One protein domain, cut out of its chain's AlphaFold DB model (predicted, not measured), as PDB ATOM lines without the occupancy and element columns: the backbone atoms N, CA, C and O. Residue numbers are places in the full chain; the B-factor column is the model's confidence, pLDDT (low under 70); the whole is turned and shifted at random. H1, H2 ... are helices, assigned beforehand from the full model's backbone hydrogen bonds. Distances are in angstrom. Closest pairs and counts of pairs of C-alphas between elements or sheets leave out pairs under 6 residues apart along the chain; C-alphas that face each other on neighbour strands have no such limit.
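This is residues 11 to 100 of the 100 residues of the protein "Stage III sporulation protein D" of Prevotellaceae bacterium (UniProt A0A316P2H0). One long straight helix, H5, sticks out as an arm from a compact head of four shorter helices. In the head, H1 packs on H3 and H4, H3 and H4 form a helical hairpin, and the short H2 packs on the beginning of H3; the arm, residues 68 to 100, touches no helix of the head and makes most of the length. The printed part has 90 residues with five named helices, H1 to H5 in chain order, and no named strand; its class is all helix. The whole is extended, with a radius of gyration of the C-alphas of 20.0 A, and its C-alphas span 69 by 26 by 19 A.

Begin with H5, residues 70 to 98, and go back along the chain to H4, residues 53 to 68; the two meet only through their link. Residues 55 to 59 of H4 touch residues 45 to 49 of H3, residues 38 to 51, closest at the C-alphas of Tyr 56 and Glu 49, 5.3 A apart. This hairpin runs opposite ways at a steep tilt of 35.5 degrees, only just beyond shallow. Residues 55 to 62 of H4 also touch H1, residues 11 to 23, closest at the C-alphas of Val 59 and Val 21, 5.8 A apart; the two run the same way at a steep tilt of 44 degrees. Residues 13 to 17 of H1 touch H3, closest at the C-alphas of Cys 13 and Asp 44, 5.4 A apart, and at 72 degrees the two are only just about perpendicular. H2, residues 27 to 33, touches residues 38 to 42 of H3, closest at the C-alphas of Ala 31 and Pro 38, 5.2 A apart, about perpendicular at 81 degrees. The packing is mostly crossed: none of these four touching pairs is at a shallow tilt. H2 is apart from H4. Every O i to N i+4 pair is within hydrogen-bond range in H1, H4 and H5, against 2 of 3 in H2 and 7 of 10 in H3.

Find C-alpha 70 at (124.060, 219.732, 142.225); from there H5 runs 42.0 A to C-alpha 98 at (116.644, 197.789, 177.232). H4 measures 22.6 A, H3 20.3 A and H1 18.1 A from first to last C-alpha. H1 begins at C-alpha 11, at (101.054, 236.159, 133.775).

Look at the C-alphas of Asp 50 and Arg 100, the two farthest apart, at 69.1 A. Without residues 68 to 100, which stand free, the body has 57 residues, spans 26 by 24 by 17 A and has a radius of gyration of 9.9 A. The four links between helices are tight, and the printed part has no cut. The mean pLDDT of the printed part is 93.2, and one residue, Arg 100, the chain's last, is under 70.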
ATOM      1  N   ASP A  11     100.848 235.581 132.447       87.75
ATOM      2  CA  ASP A  11     101.054 236.159 133.775       87.75
ATOM      3  C   ASP A  11     101.490 235.116 134.817       87.75
ATOM      4  O   ASP A  11     102.362 235.387 135.648       87.75
ATOM      5  N   ALA A  12     100.936 233.899 134.770       89.19
ATOM      6  CA  ALA A  12     101.316 232.833 135.695       89.19
ATOM      7  C   ALA A  12     102.758 232.365 135.449       89.19
ATOM      8  O   ALA A  12     103.510 232.145 136.403       89.19
ATOM      9  N   CYS A  13     103.175 232.270 134.181       91.62
ATOM     10  CA  CYS A  13     104.546 231.904 133.818       91.62
ATOM     11  C   CYS A  13     105.542 232.956 134.326       91.62
ATOM     12  O   CYS A  13     106.557 232.620 134.944       91.62
ATOM     13  N   ILE A  14     105.215 234.239 134.154       92.75
ATOM     14  CA  ILE A  14     106.025 235.355 134.658       92.75
ATOM     15  C   ILE A  14     106.137 235.294 136.190       92.75
ATOM     16  O   ILE A  14     107.241 235.413 136.732       92.75
ATOM     17  N   GLN A  15     105.036 235.040 136.905       93.69
ATOM     18  CA  GLN A  15     105.058 234.900 138.366       93.69
ATOM     19  C   GLN A  15     105.939 233.737 138.839       93.69
ATOM     20  O   GLN A  15     106.697 233.888 139.803       93.69
ATOM     21  N   GLU A  16     105.891 232.592 138.158       94.06
ATOM     22  CA  GLU A  16     106.762 231.453 138.459       94.06
ATOM     23  C   GLU A  16     108.241 231.785 138.237       94.06
ATOM     24  O   GLU A  16     109.077 231.470 139.092       94.06
ATOM     25  N   GLY A  17     108.568 232.471 137.139       95.06
ATOM     26  CA  GLY A  17     109.921 232.950 136.855       95.06
ATOM     27  C   GLY A  17     110.442 233.914 137.918       95.06
ATOM     28  O   GLY A  17     111.541 233.722 138.446       95.06
ATOM     29  N   ILE A  18     109.633 234.905 138.304       95.56
ATOM     30  CA  ILE A  18     109.971 235.855 139.373       95.56
ATOM     31  C   ILE A  18     110.187 235.111 140.693       95.56
ATOM     32  O   ILE A  18     111.184 235.339 141.383       95.56
ATOM     33  N   TYR A  19     109.302 234.178 141.050       96.31
ATOM     34  CA  TYR A  19     109.462 233.366 142.255       96.31
ATOM     35  C   TYR A  19     110.761 232.548 142.228       96.31
ATOM     36  O   TYR A  19     111.480 232.471 143.230       96.31
ATOM     37  N   PHE A  20     111.093 231.945 141.084       95.81
ATOM     38  CA  PHE A  20     112.293 231.130 140.928       95.81
ATOM     39  C   PHE A  20     113.571 231.936 141.155       95.81
ATOM     40  O   PHE A  20     114.437 231.502 141.920       95.81
ATOM     41  N   VAL A  21     113.659 233.113 140.534       95.69
ATOM     42  CA  VAL A  21     114.815 234.009 140.645       95.69
ATOM     43  C   VAL A  21     114.915 234.600 142.051       95.69
ATOM     44  O   VAL A  21     115.977 234.541 142.663       95.69
ATOM     45  N   THR A  22     113.811 235.105 142.608       95.44
ATOM     46  CA  THR A  22     113.807 235.763 143.929       95.44
ATOM     47  C   THR A  22     114.111 234.807 145.079       95.44
ATOM     48  O   THR A  22     114.801 235.180 146.027       95.44
ATOM     49  N   LYS A  23     113.607 233.567 145.031       94.75
ATOM     50  CA  LYS A  23     113.850 232.561 146.080       94.75
ATOM     51  C   LYS A  23     115.077 231.696 145.828       94.75
ATOM     52  O   LYS A  23     115.472 230.953 146.725       94.75
ATOM     53  N   GLY A  24     115.635 231.722 144.619       91.25
ATOM     54  CA  GLY A  24     116.721 230.835 144.210       91.25
ATOM     55  C   GLY A  24     116.400 229.348 144.404       91.25
ATOM     56  O   GLY A  24     117.276 228.543 144.723       91.25
ATOM     57  N   SER A  25     115.121 228.984 144.283       91.56
ATOM     58  CA  SER A  25     114.632 227.641 144.602       91.56
ATOM     59  C   SER A  25     115.050 226.611 143.536       91.56
ATOM     60  O   SER A  25     115.736 226.934 142.570       91.56
ATOM     61  N   THR A  26     114.705 225.331 143.717       93.75
ATOM     62  CA  THR A  26     114.911 224.294 142.687       93.75
ATOM     63  C   THR A  26     113.586 223.955 142.019       93.75
ATOM     64  O   THR A  26     112.542 224.048 142.662       93.75
ATOM     65  N   LEU A  27     113.614 223.453 140.778       93.38
ATOM     66  CA  LEU A  27     112.395 223.045 140.057       93.38
ATOM     67  C   LEU A  27     111.536 222.053 140.860       93.38
ATOM     68  O   LEU A  27     110.314 222.129 140.859       93.38
ATOM     69  N   ARG A  28     112.172 221.148 141.622       91.69
ATOM     70  CA  ARG A  28     111.469 220.215 142.520       91.69
ATOM     71  C   ARG A  28     110.794 220.909 143.705       91.69
ATOM     72  O   ARG A  28     109.765 220.429 144.163       91.69
ATOM     73  N   LYS A  29     111.377 221.989 144.237       94.12
ATOM     74  CA  LYS A  29     110.754 222.786 145.305       94.12
ATOM     75  C   LYS A  29     109.591 223.600 144.748       94.12
ATOM     76  O   LYS A  29     108.516 223.551 145.331       94.12
ATOM     77  N   MET A  30     109.772 224.254 143.600       94.94
ATOM     78  CA  MET A  30     108.688 224.975 142.927       94.94
ATOM     79  C   MET A  30     107.504 224.061 142.613       94.94
ATOM     80  O   MET A  30     106.370 224.433 142.884       94.94
ATOM     81  N   ALA A  31     107.761 222.835 142.145       93.75
ATOM     82  CA  ALA A  31     106.725 221.839 141.857       93.75
ATOM     83  C   ALA A  31     105.781 221.604 143.044       93.75
ATOM     84  O   ALA A  31     104.572 221.488 142.869       93.75
ATOM     85  N   LYS A  32     106.326 221.604 144.264       94.06
ATOM     86  CA  LYS A  32     105.536 221.468 145.491       94.06
ATOM     87  C   LYS A  32     104.751 222.732 145.844       94.06
ATOM     88  O   LYS A  32     103.690 222.619 146.434       94.06
ATOM     89  N   VAL A  33     105.274 223.913 145.518       93.62
ATOM     90  CA  VAL A  33     104.636 225.203 145.829       93.62
ATOM     91  C   VAL A  33     103.475 225.480 144.878       93.62
ATOM     92  O   VAL A  33     102.381 225.802 145.322       93.62
ATOM     93  N   PHE A  34     103.699 225.301 143.577       89.75
ATOM     94  CA  PHE A  34     102.707 225.579 142.537       89.75
ATOM     95  C   PHE A  34     101.804 224.377 142.226       89.75
ATOM     96  O   PHE A  34     100.972 224.452 141.330       89.75
ATOM     97  N   ASN A  35     101.963 223.257 142.945       92.00
ATOM     98  CA  ASN A  35     101.244 221.998 142.705       92.00
ATOM     99  C   ASN A  35     101.303 221.528 141.237       92.00
ATOM    100  O   ASN A  35     100.368 220.923 140.713       92.00
ATOM    101  N   LYS A  36     102.431 221.794 140.573       91.25
ATOM    102  CA  LYS A  36     102.710 221.429 139.180       91.25
ATOM    103  C   LYS A  36     103.794 220.366 139.121       91.25
ATOM    104  O   LYS A  36     104.608 220.212 140.030       91.25
ATOM    105  N   SER A  37     103.849 219.630 138.015       92.50
ATOM    106  CA  SER A  37     104.960 218.706 137.800       92.50
ATOM    107  C   SER A  37     106.254 219.487 137.499       92.50
ATOM    108  O   SER A  37     106.194 220.538 136.857       92.50
ATOM    109  N   PRO A  38     107.444 218.992 137.895       91.12
ATOM    110  CA  PRO A  38     108.707 219.663 137.575       91.12
ATOM    111  C   PRO A  38     108.936 219.868 136.069       91.12
ATOM    112  O   PRO A  38     109.618 220.810 135.678       91.12
ATOM    113  N   SER A  39     108.392 218.987 135.220       91.44
ATOM    114  CA  SER A  39     108.461 219.120 133.762       91.44
ATOM    115  C   SER A  39     107.506 220.184 133.228       91.44
ATOM    116  O   SER A  39     107.861 220.847 132.260       91.44
ATOM    117  N   THR A  40     106.338 220.372 133.854       92.25
ATOM    118  CA  THR A  40     105.434 221.494 133.555       92.25
ATOM    119  C   THR A  40     106.119 222.813 133.884       92.25
ATOM    120  O   THR A  40     106.279 223.626 132.994       92.25
ATOM    121  N   ILE A  41     106.667 222.961 135.095       93.38
ATOM    122  CA  ILE A  41     107.371 224.193 135.495       93.38
ATOM    123  C   ILE A  41     108.548 224.494 134.574       93.38
ATOM    124  O   ILE A  41     108.788 225.641 134.230       93.38
ATOM    125  N   LYS A  42     109.297 223.472 134.143       92.31
ATOM    126  CA  LYS A  42     110.371 223.695 133.172       92.31
ATOM    127  C   LYS A  42     109.830 224.284 131.861       92.31
ATOM    128  O   LYS A  42     110.414 225.234 131.364       92.31
ATOM    129  N   LYS A  43     108.739 223.728 131.321       92.19
ATOM    130  CA  LYS A  43     108.106 224.253 130.101       92.19
ATOM    131  C   LYS A  43     107.601 225.683 130.303       92.19
ATOM    132  O   LYS A  43     107.820 226.506 129.428       92.19
ATOM    133  N   ASP A  44     107.001 225.965 131.454       92.19
ATOM    134  CA  ASP A  44     106.491 227.295 131.798       92.19
ATOM    135  C   ASP A  44     107.642 228.315 131.893       92.19
ATOM    136  O   ASP A  44     107.531 229.422 131.382       92.19
ATOM    137  N   LEU A  45     108.791 227.929 132.464       92.44
ATOM    138  CA  LEU A  45     110.001 228.763 132.503       92.44
ATOM    139  C   LEU A  45     110.650 228.959 131.126       92.44
ATOM    140  O   LEU A  45     111.193 230.032 130.872       92.44
ATOM    141  N   ASP A  46     110.626 227.939 130.262       91.88
ATOM    142  CA  ASP A  46     111.125 228.039 128.885       91.88
ATOM    143  C   ASP A  46     110.223 228.989 128.055       91.88
ATOM    144  O   ASP A  46     110.736 229.767 127.259       91.88
ATOM    145  N   HIS A  47     108.903 229.016 128.308       90.81
ATOM    146  CA  HIS A  47     107.938 229.932 127.664       90.81
ATOM    147  C   HIS A  47     108.187 231.417 127.986       90.81
ATOM    148  O   HIS A  47     107.874 232.290 127.183       90.81
ATOM    149  N   ILE A  48     108.822 231.727 129.125       92.31
ATOM    150  CA  ILE A  48     109.187 233.112 129.488       92.31
ATOM    151  C   ILE A  48     110.135 233.734 128.452       92.31
ATOM    152  O   ILE A  48     110.153 234.953 128.320       92.31
ATOM    153  N   GLU A  49     110.899 232.936 127.696       93.75
ATOM    154  CA  GLU A  49     111.800 233.443 126.650       93.75
ATOM    155  C   GLU A  49     111.066 234.299 125.603       93.75
ATOM    156  O   GLU A  49     111.602 235.326 125.168       93.75
ATOM    157  N   ASP A  50     109.831 233.921 125.263       91.31
ATOM    158  CA  ASP A  50     108.994 234.626 124.290       91.31
ATOM    159  C   ASP A  50     108.265 235.838 124.902       91.31
ATOM    160  O   ASP A  50     107.949 236.791 124.187       91.31
ATOM    161  N   LEU A  51     108.044 235.837 126.223       91.12
ATOM    162  CA  LEU A  51     107.324 236.889 126.954       91.12
ATOM    163  C   LEU A  51     108.247 238.005 127.467       91.12
ATOM    164  O   LEU A  51     107.996 239.187 127.241       91.12
ATOM    165  N   ASP A  52     109.323 237.634 128.162       93.12
ATOM    166  CA  ASP A  52     110.291 238.549 128.765       93.12
ATOM    167  C   ASP A  52     111.706 237.946 128.755       93.12
ATOM    168  O   ASP A  52     112.130 237.190 129.638       93.12
ATOM    169  N   LYS A  53     112.495 238.379 127.768       94.75
ATOM    170  CA  LYS A  53     113.901 237.982 127.603       94.75
ATOM    171  C   LYS A  53     114.780 238.366 128.797       94.75
ATOM    172  O   LYS A  53     115.753 237.668 129.091       94.75
ATOM    173  N   GLY A  54     114.471 239.471 129.476       96.56
ATOM    174  CA  GLY A  54     115.227 239.951 130.631       96.56
ATOM    175  C   GLY A  54     115.024 239.052 131.845       96.56
ATOM    176  O   GLY A  54     115.994 238.668 132.507       96.56
ATOM    177  N   LEU A  55     113.777 238.663 132.108       95.00
ATOM    178  CA  LEU A  55     113.455 237.695 133.154       95.00
ATOM    179  C   LEU A  55     114.019 236.308 132.822       95.00
ATOM    180  O   LEU A  55     114.644 235.677 133.680       95.00
ATOM    181  N   TYR A  56     113.889 235.855 131.574       96.44
ATOM    182  CA  TYR A  56     114.428 234.566 131.143       96.44
ATOM    183  C   TYR A  56     115.950 234.465 131.336       96.44
ATOM    184  O   TYR A  56     116.451 233.453 131.831       96.44
ATOM    185  N   ALA A  57     116.707 235.530 131.045       97.06
ATOM    186  CA  ALA A  57     118.148 235.558 131.300       97.06
ATOM    187  C   ALA A  57     118.486 235.328 132.787       97.06
ATOM    188  O   ALA A  57     119.434 234.605 133.118       97.06
ATOM    189  N   GLN A  58     117.686 235.890 133.699       96.94
ATOM    190  CA  GLN A  58     117.843 235.681 135.141       96.94
ATOM    191  C   GLN A  58     117.489 234.249 135.548       96.94
ATOM    192  O   GLN A  58     118.236 233.620 136.304       96.94
ATOM    193  N   VAL A  59     116.398 233.699 135.005       95.81
ATOM    194  CA  VAL A  59     116.006 232.297 135.205       95.81
ATOM    195  C   VAL A  59     117.132 231.364 134.758       95.81
ATOM    196  O   VAL A  59     117.553 230.498 135.526       95.81
ATOM    197  N   ARG A  60     117.697 231.568 133.563       96.00
ATOM    198  CA  ARG A  60     118.817 230.768 133.034       96.00
ATOM    199  C   ARG A  60     120.042 230.828 133.938       96.00
ATOM    200  O   ARG A  60     120.621 229.786 134.247       96.00
ATOM    201  N   LYS A  61     120.398 232.017 134.432       96.38
ATOM    202  CA  LYS A  61     121.480 232.181 135.413       96.38
ATOM    203  C   LYS A  61     121.209 231.374 136.685       96.38
ATOM    204  O   LYS A  61     122.099 230.675 137.171       96.38
ATOM    205  N   GLN A  62     119.982 231.412 137.199       95.81
ATOM    206  CA  GLN A  62     119.610 230.664 138.399       95.81
ATOM    207  C   GLN A  62     119.607 229.144 138.174       95.81
ATOM    208  O   GLN A  62     119.989 228.379 139.068       95.81
ATOM    209  N   VAL A  63     119.227 228.677 136.980       94.44
ATOM    210  CA  VAL A  63     119.371 227.266 136.589       94.44
ATOM    211  C   VAL A  63     120.841 226.855 136.604       94.44
ATOM    212  O   VAL A  63     121.153 225.808 137.170       94.44
ATOM    213  N   GLN A  64     121.738 227.678 136.057       95.19
ATOM    214  CA  GLN A  64     123.169 227.375 136.033       95.19
ATOM    215  C   GLN A  64     123.739 227.223 137.449       95.19
ATOM    216  O   GLN A  64     124.323 226.190 137.762       95.19
ATOM    217  N   ILE A  65     123.447 228.173 138.344       95.00
ATOM    218  CA  ILE A  65     123.853 228.100 139.758       95.00
ATOM    219  C   ILE A  65     123.367 226.791 140.403       95.00
ATOM    220  O   ILE A  65     124.095 226.125 141.140       95.00
ATOM    221  N   ASN A  66     122.129 226.386 140.115       93.50
ATOM    222  CA  ASN A  66     121.564 225.145 140.633       93.50
ATOM    223  C   ASN A  66     122.233 223.881 140.067       93.50
ATOM    224  O   ASN A  66     122.312 222.877 140.783       93.50
ATOM    225  N   LEU A  67     122.677 223.909 138.809       92.94
ATOM    226  CA  LEU A  67     123.426 222.815 138.189       92.94
ATOM    227  C   LEU A  67     124.811 222.684 138.818       92.94
ATOM    228  O   LEU A  67     125.189 221.573 139.195       92.94
ATOM    229  N   ASP A  68     125.502 223.802 139.024       95.12
ATOM    230  CA  ASP A  68     126.838 223.832 139.624       95.12
ATOM    231  C   ASP A  68     126.808 223.300 141.069       95.12
ATOM    232  O   ASP A  68     127.645 222.499 141.484       95.12
ATOM    233  N   GLN A  69     125.764 223.644 141.832       95.06
ATOM    234  CA  GLN A  69     125.570 223.166 143.207       95.06
ATOM    235  C   GLN A  69     125.071 221.714 143.307       95.06
ATOM    236  O   GLN A  69     125.019 221.153 144.406       95.06
ATOM    237  N   ARG A  70     124.672 221.073 142.199       94.12
ATOM    238  CA  ARG A  70     124.060 219.732 142.225       94.12
ATOM    239  C   ARG A  70     124.997 218.678 142.809       94.12
ATOM    240  O   ARG A  70     124.533 217.824 143.560       94.12
ATOM    241  N   CYS A  71     126.286 218.732 142.474       94.31
ATOM    242  CA  CYS A  71     127.274 217.770 142.965       94.31
ATOM    243  C   CYS A  71     127.448 217.875 144.483       94.31
ATOM    244  O   CYS A  71     127.414 216.858 145.170       94.31
ATOM    245  N   PHE A  72     127.531 219.101 145.008       94.19
ATOM    246  CA  PHE A  72     127.595 219.351 146.448       94.19
ATOM    247  C   PHE A  72     126.370 218.769 147.170       94.19
ATOM    248  O   PHE A  72     126.513 217.958 148.081       94.19
ATOM    249  N   ARG A  73     125.163 219.086 146.680       94.00
ATOM    250  CA  ARG A  73     123.900 218.551 147.222       94.00
ATOM    251  C   ARG A  73     123.831 217.018 147.138       94.00
ATOM    252  O   ARG A  73     123.259 216.373 148.010       94.00
ATOM    253  N   GLY A  74     124.400 216.420 146.090       94.12
ATOM    254  CA  GLY A  74     124.483 214.964 145.927       94.12
ATOM    255  C   GLY A  74     125.420 214.295 146.938       94.12
ATOM    256  O   GLY A  74     125.075 213.255 147.506       94.12
ATOM    257  N   GLY A  75     126.575 214.912 147.204       97.19
ATOM    258  CA  GLY A  75     127.498 214.470 148.252       97.19
ATOM    259  C   GLY A  75     126.863 214.559 149.639       97.19
ATOM    260  O   GLY A  75     126.881 213.582 150.387       97.19
ATOM    261  N   GLU A  76     126.219 215.687 149.941       96.56
ATOM    262  CA  GLU A  76     125.475 215.905 151.187       96.56
ATOM    263  C   GLU A  76     124.368 214.857 151.372       96.56
ATOM    264  O   GLU A  76     124.316 214.193 152.403       96.56
ATOM    265  N   SER A  77     123.574 214.590 150.331       96.12
ATOM    266  CA  SER A  77     122.534 213.555 150.367       96.12
ATOM    267  C   SER A  77     123.085 212.153 150.651       96.12
ATOM    268  O   SER A  77     122.455 211.382 151.378       96.12
ATOM    269  N   THR A  78     124.245 211.803 150.087       97.12
ATOM    270  CA  THR A  78     124.891 210.509 150.357       97.12
ATOM    271  C   THR A  78     125.361 210.431 151.806       97.12
ATOM    272  O   THR A  78     125.083 209.443 152.485       97.12
ATOM    273  N   ARG A  79     126.013 211.486 152.304       96.62
ATOM    274  CA  ARG A  79     126.461 211.576 153.697       96.62
ATOM    275  C   ARG A  79     125.291 211.439 154.675       96.62
ATOM    276  O   ARG A  79     125.364 210.631 155.594       96.62
ATOM    277  N   GLU A  80     124.205 212.176 154.451       97.06
ATOM    278  CA  GLU A  80     122.994 212.104 155.277       97.06
ATOM    279  C   GLU A  80     122.382 210.699 155.302       97.06
ATOM    280  O   GLU A  80     121.917 210.249 156.351       97.06
ATOM    281  N   LYS A  81     122.385 209.988 154.165       96.50
ATOM    282  CA  LYS A  81     121.893 208.607 154.093       96.50
ATOM    283  C   LYS A  81     122.675 207.696 155.041       96.50
ATOM    284  O   LYS A  81     122.046 206.942 155.776       96.50
ATOM    285  N   PHE A  82     124.006 207.748 155.012       96.00
ATOM    286  CA  PHE A  82     124.837 206.887 155.858       96.00
ATOM    287  C   PHE A  82     124.738 207.263 157.335       96.00
ATOM    288  O   PHE A  82     124.512 206.375 158.149       96.00
ATOM    289  N   LEU A  83     124.745 208.558 157.667       97.06
ATOM    290  CA  LEU A  83     124.537 209.012 159.045       97.06
ATOM    291  C   LEU A  83     123.192 208.526 159.612       97.06
ATOM    292  O   LEU A  83     123.107 208.089 160.754       97.06
ATOM    293  N   ARG A  84     122.120 208.556 158.807       96.25
ATOM    294  CA  ARG A  84     120.810 208.035 159.225       96.25
ATOM    295  C   ARG A  84     120.828 206.522 159.454       96.25
ATOM    296  O   ARG A  84     120.101 206.050 160.321       96.25
ATOM    297  N   LEU A  85     121.608 205.772 158.675       95.81
ATOM    298  CA  LEU A  85     121.756 204.327 158.861       95.81
ATOM    299  C   LEU A  85     122.536 204.007 160.141       95.81
ATOM    300  O   LEU A  85     122.105 203.128 160.876       95.81
ATOM    301  N   GLU A  86     123.614 204.739 160.428       95.56
ATOM    302  CA  GLU A  86     124.382 204.602 161.676       95.56
ATOM    303  C   GLU A  86     123.499 204.890 162.898       95.56
ATOM    304  O   GLU A  86     123.358 204.037 163.770       95.56
ATOM    305  N   LEU A  87     122.788 206.024 162.905       94.44
ATOM    306  CA  LEU A  87     121.852 206.372 163.981       94.44
ATOM    307  C   LEU A  87     120.732 205.333 164.152       94.44
ATOM    308  O   LEU A  87     120.300 205.061 165.270       94.44
ATOM    309  N   ALA A  88     120.246 204.748 163.052       93.31
ATOM    310  CA  ALA A  88     119.245 203.687 163.113       93.31
ATOM    311  C   ALA A  88     119.814 202.395 163.723       93.31
ATOM    312  O   ALA A  88     119.124 201.746 164.502       93.31
ATOM    313  N   GLN A  89     121.061 202.034 163.405       93.19
ATOM    314  CA  GLN A  89     121.739 200.877 164.000       93.19
ATOM    315  C   GLN A  89     121.959 201.072 165.503       93.19
ATOM    316  O   GLN A  89     121.634 200.180 166.285       93.19
ATOM    317  N   GLU A  90     122.435 202.251 165.912       91.50
ATOM    318  CA  GLU A  90     122.608 202.603 167.324       91.50
ATOM    319  C   GLU A  90     121.281 202.536 168.092       91.50
ATOM    320  O   GLU A  90     121.224 201.956 169.178       91.50
ATOM    321  N   ALA A  91     120.197 203.071 167.520       91.81
ATOM    322  CA  ALA A  91     118.871 203.017 168.130       91.81
ATOM    323  C   ALA A  91     118.395 201.573 168.361       91.81
ATOM    324  O   ALA A  91     117.933 201.257 169.458       91.81
ATOM    325  N   ILE A  92     118.575 200.690 167.372       93.62
ATOM    326  CA  ILE A  92     118.221 199.267 167.485       93.62
ATOM    327  C   ILE A  92     119.026 198.602 168.606       93.62
ATOM    328  O   ILE A  92     118.450 197.941 169.465       93.62
ATOM    329  N   SER A  93     120.347 198.814 168.651       91.81
ATOM    330  CA  SER A  93     121.194 198.234 169.704       91.81
ATOM    331  C   SER A  93     120.785 198.699 171.107       91.81
ATOM    332  O   SER A  93     120.770 197.903 172.045       91.81
ATOM    333  N   ILE A  94     120.406 199.971 171.267       90.88
ATOM    334  CA  ILE A  94     119.913 200.505 172.547       90.88
ATOM    335  C   ILE A  94     118.579 199.857 172.940       90.88
ATOM    336  O   ILE A  94     118.386 199.518 174.109       90.88
ATOM    337  N   GLU A  95     117.650 199.695 171.997       91.44
ATOM    338  CA  GLU A  95     116.367 199.027 172.247       91.44
ATOM    339  C   GLU A  95     116.559 197.558 172.646       91.44
ATOM    340  O   GLU A  95     115.954 197.098 173.616       91.44
ATOM    341  N   GLU A  96     117.461 196.841 171.975       91.81
ATOM    342  CA  GLU A  96     117.823 195.463 172.321       91.81
ATOM    343  C   GLU A  96     118.440 195.344 173.720       91.81
ATOM    344  O   GLU A  96     118.187 194.360 174.414       91.81
ATOM    345  N   MET A  97     119.233 196.329 174.158       87.62
ATOM    346  CA  MET A  97     119.797 196.358 175.512       87.62
ATOM    347  C   MET A  97     118.745 196.638 176.588       87.62
ATOM    348  O   MET A  97     118.863 196.108 177.685       87.62
ATOM    349  N   LYS A  98     117.734 197.463 176.293       85.50
ATOM    350  CA  LYS A  98     116.644 197.789 177.232       85.50
ATOM    351  C   LYS A  98     115.628 196.660 177.402       85.50
ATOM    352  O   LYS A  98     114.934 196.628 178.411       85.50
ATOM    353  N   ASN A  99     115.515 195.783 176.406       79.19
ATOM    354  CA  ASN A  99     114.613 194.629 176.423       79.19
ATOM    355  C   ASN A  99     115.230 193.375 177.072       79.19
ATOM    356  O   ASN A  99     114.574 192.333 177.104       79.19
ATOM    357  N   ARG A 100     116.474 193.454 177.555       65.06
ATOM    358  CA  ARG A 100     117.116 192.434 178.398       65.06
ATOM    359  C   ARG A 100     116.987 192.816 179.864       65.06
ATOM    360  O   ARG A 100     116.833 191.880 180.674       65.06
TER     361      ARG A 100